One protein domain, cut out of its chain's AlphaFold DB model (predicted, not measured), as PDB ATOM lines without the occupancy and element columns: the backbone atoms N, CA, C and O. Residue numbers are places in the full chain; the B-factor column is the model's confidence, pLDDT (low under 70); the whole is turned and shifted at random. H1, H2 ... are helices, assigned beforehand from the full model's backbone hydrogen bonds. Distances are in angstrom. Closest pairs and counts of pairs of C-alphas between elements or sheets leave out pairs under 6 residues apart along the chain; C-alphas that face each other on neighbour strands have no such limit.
ATOM      1  N   ASP A   2     205.872 204.923 243.511       77.75
ATOM      2  CA  ASP A   2     204.782 203.952 243.260       77.75
ATOM      3  C   ASP A   2     203.576 204.252 244.166       77.75
ATOM      4  O   ASP A   2     202.436 204.284 243.717       77.75
ATOM      5  N   SER A   3     203.854 204.662 245.409       88.44
ATOM      6  CA  SER A   3     202.882 205.260 246.334       88.44
ATOM      7  C   SER A   3     202.146 206.485 245.775       88.44
ATOM      8  O   SER A   3     200.998 206.723 246.133       88.44
ATOM      9  N   ASP A   4     202.796 207.274 244.916       88.12
ATOM     10  CA  ASP A   4     202.251 208.523 244.384       88.12
ATOM     11  C   ASP A   4     201.286 208.246 243.233       88.12
ATOM     12  O   ASP A   4     200.182 208.787 243.207       88.12
ATOM     13  N   VAL A   5     201.662 207.334 242.327       87.75
ATOM     14  CA  VAL A   5     200.764 206.841 241.274       87.75
ATOM     15  C   VAL A   5     199.540 206.182 241.892       87.75
ATOM     16  O   VAL A   5     198.421 206.489 241.491       87.75
ATOM     17  N   LEU A   6     199.745 205.325 242.897       92.25
ATOM     18  CA  LEU A   6     198.659 204.658 243.611       92.25
ATOM     19  C   LEU A   6     197.729 205.663 244.291       92.25
ATOM     20  O   LEU A   6     196.517 205.498 244.220       92.25
ATOM     21  N   ARG A   7     198.266 206.738 244.881       95.06
ATOM     22  CA  ARG A   7     197.445 207.797 245.479       95.06
ATOM     23  C   ARG A   7     196.601 208.525 244.434       95.06
ATOM     24  O   ARG A   7     195.403 208.690 244.645       95.06
ATOM     25  N   ILE A   8     197.197 208.949 243.316       94.88
ATOM     26  CA  ILE A   8     196.457 209.622 242.233       94.88
ATOM     27  C   ILE A   8     195.391 208.679 241.664       94.88
ATOM     28  O   ILE A   8     194.249 209.083 241.464       94.88
ATOM     29  N   GLN A   9     195.746 207.413 241.443       94.38
ATOM     30  CA  GLN A   9     194.826 206.398 240.947       94.38
ATOM     31  C   GLN A   9     193.674 206.149 241.922       94.38
ATOM     32  O   GLN A   9     192.531 206.096 241.487       94.38
ATOM     33  N   GLN A  10     193.947 206.014 243.220       96.19
ATOM     34  CA  GLN A  10     192.918 205.793 244.233       96.19
ATOM     35  C   GLN A  10     191.902 206.936 244.228       96.19
ATOM     36  O   GLN A  10     190.706 206.677 244.152       96.19
ATOM     37  N   VAL A  11     192.378 208.185 244.224       96.25
ATOM     38  CA  VAL A  11     191.514 209.374 244.188       96.25
ATOM     39  C   VAL A  11     190.715 209.434 242.887       96.25
ATOM     40  O   VAL A  11     189.532 209.759 242.916       96.25
ATOM     41  N   ALA A  12     191.322 209.066 241.755       95.12
ATOM     42  CA  ALA A  12     190.636 209.004 240.468       95.12
ATOM     43  C   ALA A  12     189.577 207.889 240.396       95.12
ATOM     44  O   ALA A  12     188.545 208.084 239.767       95.12
ATOM     45  N   LEU A  13     189.809 206.737 241.031       94.62
ATOM     46  CA  LEU A  13     188.850 205.625 241.078       94.62
ATOM     47  C   LEU A  13     187.655 205.924 241.988       94.62
ATOM     48  O   LEU A  13     186.558 205.437 241.731       94.62
ATOM     49  N   THR A  14     187.857 206.716 243.041       96.25
ATOM     50  CA  THR A  14     186.789 207.176 243.944       96.25
ATOM     51  C   THR A  14     186.209 208.534 243.538       96.25
ATOM     52  O   THR A  14     185.466 209.138 244.314       96.25
ATOM     53  N   PHE A  15     186.589 209.058 242.369       97.12
ATOM     54  CA  PHE A  15     186.146 210.366 241.911       97.12
ATOM     55  C   PHE A  15     184.670 210.318 241.502       97.12
ATOM     56  O   PHE A  15     184.287 209.584 240.593       97.12
ATOM     57  N   ASP A  16     183.855 211.133 242.166       95.94
ATOM     58  CA  ASP A  16     182.441 211.326 241.859       95.94
ATOM     59  C   ASP A  16     182.226 212.784 241.421       95.94
ATOM     60  O   ASP A  16     182.357 213.694 242.247       95.94
ATOM     61  N   PRO A  17     181.891 213.031 240.139       94.69
ATOM     62  CA  PRO A  17     181.723 214.381 239.616       94.69
ATOM     63  C   PRO A  17     180.516 215.125 240.202       94.69
ATOM     64  O   PRO A  17     180.419 216.336 240.026       94.69
ATOM     65  N   ILE A  18     179.594 214.430 240.878       94.06
ATOM     66  CA  ILE A  18     178.410 215.034 241.503       94.06
ATOM     67  C   ILE A  18     178.720 215.463 242.945       94.06
ATOM     68  O   ILE A  18     178.046 216.339 243.484       94.06
ATOM     69  N   ASN A  19     179.756 214.893 243.569       96.12
ATOM     70  CA  ASN A  19     180.111 215.143 244.961       96.12
ATOM     71  C   ASN A  19     181.190 216.242 245.097       96.12
ATOM     72  O   ASN A  19     182.370 215.978 244.838       96.12
ATOM     73  N   PRO A  20     180.856 217.446 245.610       96.31
ATOM     74  CA  PRO A  20     181.809 218.550 245.757       96.31
ATOM     75  C   PRO A  20     183.044 218.227 246.607       96.31
ATOM     76  O   PRO A  20     184.108 218.800 246.381       96.31
ATOM     77  N   ALA A  21     182.921 217.337 247.601       96.81
ATOM     78  CA  ALA A  21     184.060 216.917 248.419       96.81
ATOM     79  C   ALA A  21     185.053 216.089 247.592       96.81
ATOM     80  O   ALA A  21     186.235 216.414 247.567       96.81
ATOM     81  N   SER A  22     184.548 215.120 246.819       97.06
ATOM     82  CA  SER A  22     185.360 214.304 245.906       97.06
ATOM     83  C   SER A  22     186.098 215.166 244.870       97.06
ATOM     84  O   SER A  22     187.286 214.967 244.614       97.06
ATOM     85  N   MET A  23     185.434 216.198 244.335       96.88
ATOM     86  CA  MET A  23     186.057 217.164 243.421       96.88
ATOM     87  C   MET A  23     187.186 217.969 244.071       96.88
ATOM     88  O   MET A  23     188.256 218.121 243.479       96.88
ATOM     89  N   ARG A  24     186.965 218.477 245.289       97.12
ATOM     90  CA  ARG A  24     187.983 219.231 246.038       97.12
ATOM     91  C   ARG A  24     189.192 218.364 246.378       97.12
ATOM     92  O   ARG A  24     190.319 218.828 246.215       97.12
ATOM     93  N   ASP A  25     188.963 217.113 246.769       97.06
ATOM     94  CA  ASP A  25     190.027 216.153 247.062       97.06
ATOM     95  C   ASP A  25     190.874 215.868 245.812       97.06
ATOM     96  O   ASP A  25     192.108 215.905 245.870       97.06
ATOM     97  N   LEU A  26     190.230 215.665 244.655       97.62
ATOM     98  CA  LEU A  26     190.928 215.490 243.378       97.62
ATOM     99  C   LEU A  26     191.754 216.729 243.009       97.62
ATOM    100  O   LEU A  26     192.938 216.594 242.692       97.62
ATOM    101  N   VAL A  27     191.166 217.928 243.080       97.88
ATOM    102  CA  VAL A  27     191.859 219.202 242.815       97.88
ATOM    103  C   VAL A  27     193.095 219.344 243.701       97.88
ATOM    104  O   VAL A  27     194.194 219.569 243.189       97.88
ATOM    105  N   GLN A  28     192.953 219.135 245.014       97.88
ATOM    106  CA  GLN A  28     194.053 219.260 245.972       97.88
ATOM    107  C   GLN A  28     195.208 218.303 245.644       97.88
ATOM    108  O   GLN A  28     196.380 218.691 245.692       97.88
ATOM    109  N   VAL A  29     194.889 217.055 245.297       97.75
ATOM    110  CA  VAL A  29     195.885 216.039 244.940       97.75
ATOM    111  C   VAL A  29     196.589 216.399 243.632       97.75
ATOM    112  O   VAL A  29     197.822 216.396 243.584       97.75
ATOM    113  N   LEU A  30     195.838 216.770 242.590       97.69
ATOM    114  CA  LEU A  30     196.404 217.163 241.295       97.69
ATOM    115  C   LEU A  30     197.297 218.401 241.411       97.69
ATOM    116  O   LEU A  30     198.373 218.432 240.811       97.69
ATOM    117  N   ASP A  31     196.908 219.403 242.200       98.06
ATOM    118  CA  ASP A  31     197.708 220.612 242.403       98.06
ATOM    119  C   ASP A  31     198.989 220.356 243.202       98.06
ATOM    120  O   ASP A  31     200.051 220.878 242.839       98.06
ATOM    121  N   GLY A  32     198.925 219.506 244.233       97.56
ATOM    122  CA  GLY A  32     200.101 219.076 244.990       97.56
ATOM    123  C   GLY A  32     201.148 218.416 244.090       97.56
ATOM    124  O   GLY A  32     202.314 218.822 244.085       97.56
ATOM    125  N   TYR A  33     200.733 217.463 243.250       97.44
ATOM    126  CA  TYR A  33     201.649 216.825 242.301       97.44
ATOM    127  C   TYR A  33     202.064 217.741 241.152       97.44
ATOM    128  O   TYR A  33     203.212 217.676 240.715       97.44
ATOM    129  N   SER A  34     201.194 218.645 240.700       97.44
ATOM    130  CA  SER A  34     201.555 219.647 239.694       97.44
ATOM    131  C   SER A  34     202.745 220.491 240.149       97.44
ATOM    132  O   SER A  34     203.642 220.757 239.347       97.44
ATOM    133  N   ALA A  35     202.786 220.892 241.424       97.31
ATOM    134  CA  ALA A  35     203.900 221.653 241.989       97.31
ATOM    135  C   ALA A  35     205.208 220.844 242.041       97.31
ATOM    136  O   ALA A  35     206.279 221.402 241.799       97.31
ATOM    137  N   ILE A  36     205.129 219.537 242.312       96.69
ATOM    138  CA  ILE A  36     206.287 218.629 242.313       96.69
ATOM    139  C   ILE A  36     206.814 218.430 240.883       96.69
ATOM    140  O   ILE A  36     208.008 218.601 240.632       96.69
ATOM    141  N   LEU A  37     205.924 218.137 239.928       96.50
ATOM    142  CA  LEU A  37     206.271 217.904 238.520       96.50
ATOM    143  C   LEU A  37     206.902 219.134 237.863       96.50
ATOM    144  O   LEU A  37     207.819 218.996 237.053       96.50
ATOM    145  N   ALA A  38     206.465 220.334 238.252       96.56
ATOM    146  CA  ALA A  38     207.062 221.582 237.785       96.56
ATOM    147  C   ALA A  38     208.548 221.719 238.165       96.56
ATOM    148  O   ALA A  38     209.288 222.398 237.463       96.56
ATOM    149  N   ARG A  39     208.994 221.085 239.259       97.19
ATOM    150  CA  ARG A  39     210.353 221.246 239.807       97.19
ATOM    151  C   ARG A  39     211.312 220.109 239.457       97.19
ATOM    152  O   ARG A  39     212.510 220.267 239.649       97.19
ATOM    153  N   SER A  40     210.813 218.953 239.016       96.81
ATOM    154  CA  SER A  40     211.626 217.734 238.917       96.81
ATOM    155  C   SER A  40     211.370 216.964 237.624       96.81
ATOM    156  O   SER A  40     210.420 216.187 237.528       96.81
ATOM    157  N   GLU A  41     212.270 217.118 236.654       96.50
ATOM    158  CA  GLU A  41     212.282 216.317 235.423       96.50
ATOM    159  C   GLU A  41     212.383 214.801 235.681       96.50
ATOM    160  O   GLU A  41     211.572 214.065 235.111       96.50
ATOM    161  N   PRO A  42     213.244 214.300 236.598       96.38
ATOM    162  CA  PRO A  42     213.281 212.870 236.913       96.38
ATOM    163  C   PRO A  42     211.940 212.340 237.429       96.38
ATOM    164  O   PRO A  42     211.564 211.204 237.143       96.38
ATOM    165  N   THR A  43     211.188 213.170 238.161       95.75
ATOM    166  CA  THR A  43     209.840 212.811 238.613       95.75
ATOM    167  C   THR A  43     208.866 212.727 237.441       95.75
ATOM    168  O   THR A  43     208.073 211.789 237.399       95.75
ATOM    169  N   ARG A  44     208.942 213.647 236.466       96.12
ATOM    170  CA  ARG A  44     208.124 213.592 235.240       96.12
ATOM    171  C   ARG A  44     208.385 212.309 234.453       96.12
ATOM    172  O   ARG A  44     207.427 211.623 234.098       96.12
ATOM    173  N   GLN A  45     209.658 211.964 234.239       95.44
ATOM    174  CA  GLN A  45     210.052 210.737 233.536       95.44
ATOM    175  C   GLN A  45     209.545 209.501 234.282       95.44
ATOM    176  O   GLN A  45     208.804 208.700 233.723       95.44
ATOM    177  N   LYS A  46     209.864 209.387 235.578       94.56
ATOM    178  CA  LYS A  46     209.470 208.232 236.393       94.56
ATOM    179  C   LYS A  46     207.954 208.054 236.461       94.56
ATOM    180  O   LYS A  46     207.468 206.932 236.354       94.56
ATOM    181  N   LEU A  47     207.209 209.145 236.648       95.12
ATOM    182  CA  LEU A  47     205.751 209.100 236.710       95.12
ATOM    183  C   LEU A  47     205.156 208.685 235.359       95.12
ATOM    184  O   LEU A  47     204.278 207.828 235.313       95.12
ATOM    185  N   GLY A  48     205.660 209.255 234.263       94.62
ATOM    186  CA  GLY A  48     205.201 208.957 232.908       94.62
ATOM    187  C   GLY A  48     205.580 207.565 232.391       94.62
ATOM    188  O   GLY A  48     204.860 207.016 231.552       94.62
ATOM    189  N   ASP A  49     206.659 206.966 232.894       94.06
ATOM    190  CA  ASP A  49     207.096 205.606 232.550       94.06
ATOM    191  C   ASP A  49     206.477 204.512 233.415       94.06
ATOM    192  O   ASP A  49     206.669 203.330 233.136       94.06
ATOM    193  N   SER A  50     205.700 204.875 234.435       91.56
ATOM    194  CA  SER A  50     205.007 203.888 235.253       91.56
ATOM    195  C   SER A  50     204.050 203.046 234.395       91.56
ATOM    196  O   SER A  50     203.178 203.571 233.694       91.56
ATOM    197  N   THR A  51     204.236 201.723 234.426       88.50
ATOM    198  CA  THR A  51     203.436 200.742 233.673       88.50
ATOM    199  C   THR A  51     202.417 200.014 234.548       88.50
ATOM    200  O   THR A  51     201.475 199.423 234.026       88.50
ATOM    201  N   SER A  52     202.573 200.035 235.872       86.31
ATOM    202  CA  SER A  52     201.721 199.306 236.820       86.31
ATOM    203  C   SER A  52     201.664 200.041 238.163       86.31
ATOM    204  O   SER A  52     202.517 199.798 239.016       86.31
ATOM    205  N   PRO A  53     200.688 200.946 238.366       86.56
ATOM    206  CA  PRO A  53     199.627 201.358 237.436       86.56
ATOM    207  C   PRO A  53     200.117 202.394 236.416       86.56
ATOM    208  O   PRO A  53     200.990 203.196 236.715       86.56
ATOM    209  N   SER A  54     199.533 202.447 235.217       93.56
ATOM    210  CA  SER A  54     199.888 203.508 234.265       93.56
ATOM    211  C   SER A  54     199.168 204.822 234.569       93.56
ATOM    212  O   SER A  54     197.937 204.881 234.511       93.56
ATOM    213  N   ILE A  55     199.924 205.906 234.801       95.06
ATOM    214  CA  ILE A  55     199.358 207.256 234.990       95.06
ATOM    215  C   ILE A  55     198.529 207.708 233.778       95.06
ATOM    216  O   ILE A  55     197.543 208.424 233.922       95.06
ATOM    217  N   TRP A  56     198.877 207.241 232.580       94.94
ATOM    218  CA  TRP A  56     198.198 207.595 231.336       94.94
ATOM    219  C   TRP A  56     196.783 207.030 231.248       94.94
ATOM    220  O   TRP A  56     195.889 207.703 230.735       94.94
ATOM    221  N   LEU A  57     196.549 205.834 231.800       92.88
ATOM    222  CA  LEU A  57     195.202 205.269 231.910       92.88
ATOM    223  C   LEU A  57     194.343 206.091 232.876       92.88
ATOM    224  O   LEU A  57     193.185 206.378 232.572       92.88
ATOM    225  N   VAL A  58     194.933 206.534 233.991       94.44
ATOM    226  CA  VAL A  58     194.262 207.403 234.967       94.44
ATOM    227  C   VAL A  58     193.910 208.753 234.340       94.44
ATOM    228  O   VAL A  58     192.765 209.190 234.425       94.44
ATOM    229  N   LEU A  59     194.852 209.386 233.635       94.50
ATOM    230  CA  LEU A  59     194.603 210.649 232.934       94.50
ATOM    231  C   LEU A  59     193.533 210.511 231.855       94.50
ATOM    232  O   LEU A  59     192.652 211.362 231.762       94.50
ATOM    233  N   ARG A  60     193.565 209.431 231.065       92.56
ATOM    234  CA  ARG A  60     192.538 209.155 230.053       92.56
ATOM    235  C   ARG A  60     191.151 209.038 230.682       92.56
ATOM    236  O   ARG A  60     190.189 209.559 230.123       92.56
ATOM    237  N   HIS A  61     191.055 208.375 231.832       93.06
ATOM    238  CA  HIS A  61     189.808 208.248 232.575       93.06
ATOM    239  C   HIS A  61     189.314 209.604 233.099       93.06
ATOM    240  O   HIS A  61     188.184 209.989 232.804       93.06
ATOM    241  N   LEU A  62     190.176 210.363 233.785       94.50
ATOM    242  CA  LEU A  62     189.834 211.677 234.339       94.50
ATOM    243  C   LEU A  62     189.404 212.673 233.254       94.50
ATOM    244  O   LEU A  62     188.376 213.325 233.412       94.50
ATOM    245  N   TRP A  63     190.119 212.745 232.125       93.25
ATOM    246  CA  TRP A  63     189.718 213.583 230.986       93.25
ATOM    247  C   TRP A  63     188.391 213.141 230.359       93.25
ATOM    248  O   TRP A  63     187.611 213.970 229.889       93.25
ATOM    249  N   GLY A  64     188.110 211.835 230.364       91.06
ATOM    250  CA  GLY A  64     186.812 211.302 229.961       91.06
ATOM    251  C   GLY A  64     185.684 211.812 230.859       91.06
ATOM    252  O   GLY A  64     184.680 212.308 230.350       91.06
ATOM    253  N   LEU A  65     185.872 211.748 232.179       92.81
ATOM    254  CA  LEU A  65     184.888 212.210 233.159       92.81
ATOM    255  C   LEU A  65     184.682 213.728 233.100       92.81
ATOM    256  O   LEU A  65     183.543 214.175 232.978       92.81
ATOM    257  N   THR A  66     185.756 214.526 233.082       91.12
ATOM    258  CA  THR A  66     185.646 215.994 232.987       91.12
ATOM    259  C   THR A  66     184.960 216.440 231.697       91.12
ATOM    260  O   THR A  66     184.183 217.396 231.711       91.12
ATOM    261  N   SER A  67     185.163 215.721 230.589       87.81
ATOM    262  CA  SER A  67     184.453 215.977 229.333       87.81
ATOM    263  C   SER A  67     182.948 215.704 229.430       87.81
ATOM    264  O   SER A  67     182.159 216.466 228.870       87.81
ATOM    265  N   VAL A  68     182.537 214.639 230.130       89.88
ATOM    266  CA  VAL A  68     181.115 214.321 230.361       89.88
ATOM    267  C   VAL A  68     180.457 215.395 231.229       89.88
ATOM    268  O   VAL A  68     179.355 215.837 230.913       89.88
ATOM    269  N   MET A  69     181.158 215.883 232.254       90.44
ATOM    270  CA  MET A  69     180.667 216.940 233.148       90.44
ATOM    271  C   MET A  69     180.290 218.226 232.403       90.44
ATOM    272  O   MET A  69     179.289 218.849 232.736       90.44
ATOM    273  N   HIS A  70     181.048 218.595 231.366       86.06
ATOM    274  CA  HIS A  70     180.802 219.804 230.569       86.06
ATOM    275  C   HIS A  70     179.740 219.624 229.470       86.06
ATOM    276  O   HIS A  70     179.333 220.604 228.854       86.06
ATOM    277  N   GLN A  71     179.305 218.390 229.194       86.75
ATOM    278  CA  GLN A  71     178.232 218.097 228.229       86.75
ATOM    279  C   GLN A  71     176.851 218.004 228.883       86.75
ATOM    280  O   GLN A  71     175.845 217.974 228.175       86.75
ATOM    281  N   GLY A  72     176.801 217.897 230.213       88.94
ATOM    282  CA  GLY A  72     175.555 217.828 230.964       88.94
ATOM    283  C   GLY A  72     174.772 219.147 230.956       88.94
ATOM    284  O   GLY A  72     175.266 220.167 230.470       88.94
ATOM    285  N   PRO A  73     173.544 219.143 231.505       91.19
ATOM    286  CA  PRO A  73     172.815 220.375 231.776       91.19
ATOM    287  C   PRO A  73     173.656 221.305 232.650       91.19
ATOM    288  O   PRO A  73     174.451 220.845 233.473       91.19
ATOM    289  N   ASP A  74     173.466 222.608 232.463       92.00
ATOM    290  CA  ASP A  74     174.257 223.628 233.140       92.00
ATOM    291  C   ASP A  74     174.150 223.466 234.671       92.00
ATOM    292  O   ASP A  74     173.049 223.587 235.224       92.00
ATOM    293  N   PRO A  75     175.248 223.121 235.369       91.94
ATOM    294  CA  PRO A  75     175.196 222.853 236.795       91.94
ATOM    295  C   PRO A  75     174.923 224.136 237.585       91.94
ATOM    296  O   PRO A  75     175.151 225.257 237.118       91.94
ATOM    297  N   VAL A  76     174.496 223.970 238.839       93.88
ATOM    298  CA  VAL A  76     174.385 225.095 239.776       93.88
ATOM    299  C   VAL A  76     175.721 225.858 239.863       93.88
ATOM    300  O   VAL A  76     176.780 225.229 239.772       93.88
ATOM    301  N   PRO A  77     175.719 227.194 240.054       94.38
ATOM    302  CA  PRO A  77     176.929 228.018 239.941       94.38
ATOM    303  C   PRO A  77     178.126 227.551 240.785       94.38
ATOM    304  O   PRO A  77     179.268 227.638 240.335       94.38
ATOM    305  N   GLU A  78     177.881 227.018 241.986       93.44
ATOM    306  CA  GLU A  78     178.933 226.463 242.849       93.44
ATOM    307  C   GLU A  78     179.613 225.241 242.213       93.44
ATOM    308  O   GLU A  78     180.841 225.161 242.150       93.44
ATOM    309  N   LEU A  79     178.815 224.318 241.676       93.25
ATOM    310  CA  LEU A  79     179.307 223.112 241.021       93.25
ATOM    311  C   LEU A  79     180.005 223.452 239.695       93.25
ATOM    312  O   LEU A  79     181.054 222.887 239.396       93.25
ATOM    313  N   ARG A  80     179.516 224.462 238.956       94.19
ATOM    314  CA  ARG A  80     180.201 224.996 237.765       94.19
ATOM    315  C   ARG A  80     181.622 225.459 238.083       94.19
ATOM    316  O   ARG A  80     182.546 225.158 237.331       94.19
ATOM    317  N   ARG A  81     181.814 226.178 239.192       95.19
ATOM    318  CA  ARG A  81     183.147 226.630 239.612       95.19
ATOM    319  C   ARG A  81     184.071 225.445 239.888       95.19
ATOM    320  O   ARG A  81     185.182 225.420 239.374       95.19
ATOM    321  N   LEU A  82     183.587 224.435 240.612       95.94
ATOM    322  CA  LEU A  82     184.364 223.220 240.878       95.94
ATOM    323  C   LEU A  82     184.706 222.451 239.594       95.94
ATOM    324  O   LEU A  82     185.805 221.906 239.489       95.94
ATOM    325  N   TYR A  83     183.808 222.426 238.604       94.88
ATOM    326  CA  TYR A  83     184.060 221.810 237.295       94.88
ATOM    327  C   TYR A  83     185.230 222.501 236.584       94.88
ATOM    328  O   TYR A  83     186.127 221.823 236.074       94.88
ATOM    329  N   MET A  84     185.254 223.836 236.613       93.31
ATOM    330  CA  MET A  84     186.340 224.637 236.044       93.31
ATOM    331  C   MET A  84     187.655 224.439 236.802       93.31
ATOM    332  O   MET A  84     188.682 224.214 236.164       93.31
ATOM    333  N   ASP A  85     187.626 224.444 238.137       96.06
ATOM    334  CA  ASP A  85     188.813 224.222 238.974       96.06
ATOM    335  C   ASP A  85     189.405 222.821 238.726       96.06
ATOM    336  O   ASP A  85     190.607 222.673 238.515       96.06
ATOM    337  N   THR A  86     188.556 221.795 238.629       96.50
ATOM    338  CA  THR A  86     188.978 220.419 238.312       96.50
ATOM    339  C   THR A  86     189.619 220.330 236.929       96.50
ATOM    340  O   THR A  86     190.676 219.714 236.773       96.50
ATOM    341  N   CYS A  87     189.015 220.972 235.925       95.06
ATOM    342  CA  CYS A  87     189.567 221.034 234.573       95.06
ATOM    343  C   CYS A  87     190.930 221.747 234.555       95.06
ATOM    344  O   CYS A  87     191.888 221.243 233.966       95.06
ATOM    345  N   ALA A  88     191.047 222.876 235.260       94.69
ATOM    346  CA  ALA A  88     192.279 223.651 235.359       94.69
ATOM    347  C   ALA A  88     193.406 222.870 236.056       94.69
ATOM    348  O   ALA A  88     194.521 222.812 235.529       94.69
ATOM    349  N   SER A  89     193.132 222.217 237.190       97.56
ATOM    350  CA  SER A  89     194.133 221.419 237.911       97.56
ATOM    351  C   SER A  89     194.549 220.177 237.117       97.56
ATOM    352  O   SER A  89     195.736 219.845 237.081       97.56
ATOM    353  N   LEU A  90     193.625 219.533 236.392       96.62
ATOM    354  CA  LEU A  90     193.946 218.414 235.499       96.62
ATOM    355  C   LEU A  90     194.786 218.854 234.288       96.62
ATOM    356  O   LEU A  90     195.758 218.178 233.930       96.62
ATOM    357  N   ALA A  91     194.469 220.007 233.690       94.06
ATOM    358  CA  ALA A  91     195.257 220.616 232.618       94.06
ATOM    359  C   ALA A  91     196.673 220.953 233.093       94.06
ATOM    360  O   ALA A  91     197.653 220.587 232.444       94.06
ATOM    361  N   LYS A  92     196.791 221.598 234.256       96.31
ATOM    362  CA  LYS A  92     198.066 221.966 234.876       96.31
ATOM    363  C   LYS A  92     198.915 220.739 235.199       96.31
ATOM    364  O   LYS A  92     200.104 220.738 234.873       96.31
ATOM    365  N   PHE A  93     198.313 219.693 235.766       97.50
ATOM    366  CA  PHE A  93     198.989 218.425 236.031       97.50
ATOM    367  C   PHE A  93     199.508 217.800 234.737       97.50
ATOM    368  O   PHE A  93     200.696 217.504 234.633       97.50
ATOM    369  N   THR A  94     198.643 217.663 233.725       96.12
ATOM    370  CA  THR A  94     199.001 217.055 232.433       96.12
ATOM    371  C   THR A  94     200.110 217.851 231.745       96.12
ATOM    372  O   THR A  94     201.107 217.273 231.322       96.12
ATOM    373  N   ARG A  95     199.990 219.186 231.704       95.44
ATOM    374  CA  ARG A  95     201.004 220.094 231.154       95.44
ATOM    375  C   ARG A  95     202.348 219.916 231.852       95.44
ATOM    376  O   ARG A  95     203.370 219.786 231.188       95.44
ATOM    377  N   ASN A  96     202.354 219.908 233.183       97.25
ATOM    378  CA  ASN A  96     203.589 219.755 233.941       97.25
ATOM    379  C   ASN A  96     204.169 218.344 233.792       97.25
ATOM    380  O   ASN A  96     205.381 218.219 233.798       97.25
ATOM    381  N   LEU A  97     203.356 217.299 233.608       96.94
ATOM    382  CA  LEU A  97     203.841 215.938 233.350       96.94
ATOM    383  C   LEU A  97     204.581 215.826 232.006       96.94
ATOM    384  O   LEU A  97     205.583 215.117 231.913       96.94
ATOM    385  N   VAL A  98     204.104 216.524 230.971       96.56
ATOM    386  CA  VAL A  98     204.706 216.491 229.624       96.56
ATOM    387  C   VAL A  98     205.814 217.528 229.417       96.56
ATOM    388  O   VAL A  98     206.534 217.473 228.419       96.56
ATOM    389  N   ALA A  99     205.958 218.494 230.326       95.19
ATOM    390  CA  ALA A  99     206.925 219.579 230.192       95.19
ATOM    391  C   ALA A  99     208.353 219.036 230.019       95.19
ATOM    392  O   ALA A  99     208.827 218.250 230.841       95.19
ATOM    393  N   GLU A 100     209.009 219.445 228.927       93.44
ATOM    394  CA  GLU A 100     210.395 219.076 228.571       93.44
ATOM    395  C   GLU A 100     210.667 217.563 228.508       93.44
ATOM    396  O   GLU A 100     211.812 217.137 228.479       93.44
ATOM    397  N   ASN A 101     209.624 216.732 228.458       95.38
ATOM    398  CA  ASN A 101     209.756 215.284 228.443       95.38
ATOM    399  C   ASN A 101     209.170 214.712 227.150       95.38
ATOM    400  O   ASN A 101     207.954 214.544 227.029       95.38
ATOM    401  N   THR A 102     210.031 214.413 226.176       93.44
ATOM    402  CA  THR A 102     209.612 213.956 224.841       93.44
ATOM    403  C   THR A 102     208.787 212.670 224.902       93.44
ATOM    404  O   THR A 102     207.764 212.576 224.230       93.44
TER     405      THR A 102
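AT A GLANCE: This is residues 2 to 102 of the 474 residues of the protein "Atx10homo_assoc domain-containing protein" of Ganoderma sinense ZZ0214-1 (UniProt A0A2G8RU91). What is the overall shape? Four helices stand side by side in an elongated up-and-down bundle, each running against the one before it in the chain: H5 and H2 are the closest pair, H4 and H1 complete the ring, and short H3 caps one end. What are its make-up and size? The 101 printed residues hold five named helices, H1 to H5 in order, and no named strand: all helix. The whole is compact, with a radius of gyration of the C-alphas of 13.5 A and spans of 41 by 23 by 20 A.

IN THESE COORDINATES: Where is the longest helix? H5, residues 77 to 98, measures 31.8 A and ends at C-alpha 98 (204.706, 216.491, 229.624). Where are the others? H2 is residues 20 to 39, 29.3 A; H4 is 55 to 69, 21.1 A; H1 is 2 to 13, 16.2 A, beginning at C-alpha 2 (204.782, 203.952, 243.260); H3 is 41 to 48, 10.5 A.

HOW THE PARTS SIT: What does H5 touch? It touches H2 at a shallow tilt of 26 degrees, the same way, closest at the C-alphas of Ser 34 and Phe 93, 4.6 A. H4 and H5 form a hairpin, closest at the C-alphas of Thr 66 and Cys 87, 6.6 A. H3 touches H5 at its residues 96 to 98 alone, closest at the C-alphas of Arg 44 and Leu 97, 5.2 A. Where is H1? It touches H4, closest at the C-alphas of Gln 9 and Val 58, 6.1 A. H1 and H2 form a hairpin, touching through residues 8 to 12 and 25 to 30 alone, closest at the C-alphas of Val 11 and Leu 26, 6.2 A. H1 and H5 are apart, as are H2 and H4. Are the backbones helical throughout? In H1, H3, H4 and H5 every O i to N i+4 pair is within hydrogen-bond range; in H2, 15 of 16 are.

THE WHOLE: How far does it reach? The two C-alphas farthest apart, of Pro 42 and Pro 73, are 41.5 A apart. Is it continuous and confident? The printed part has no cut, no link is long, and no printed residue is under 70 in pLDDT.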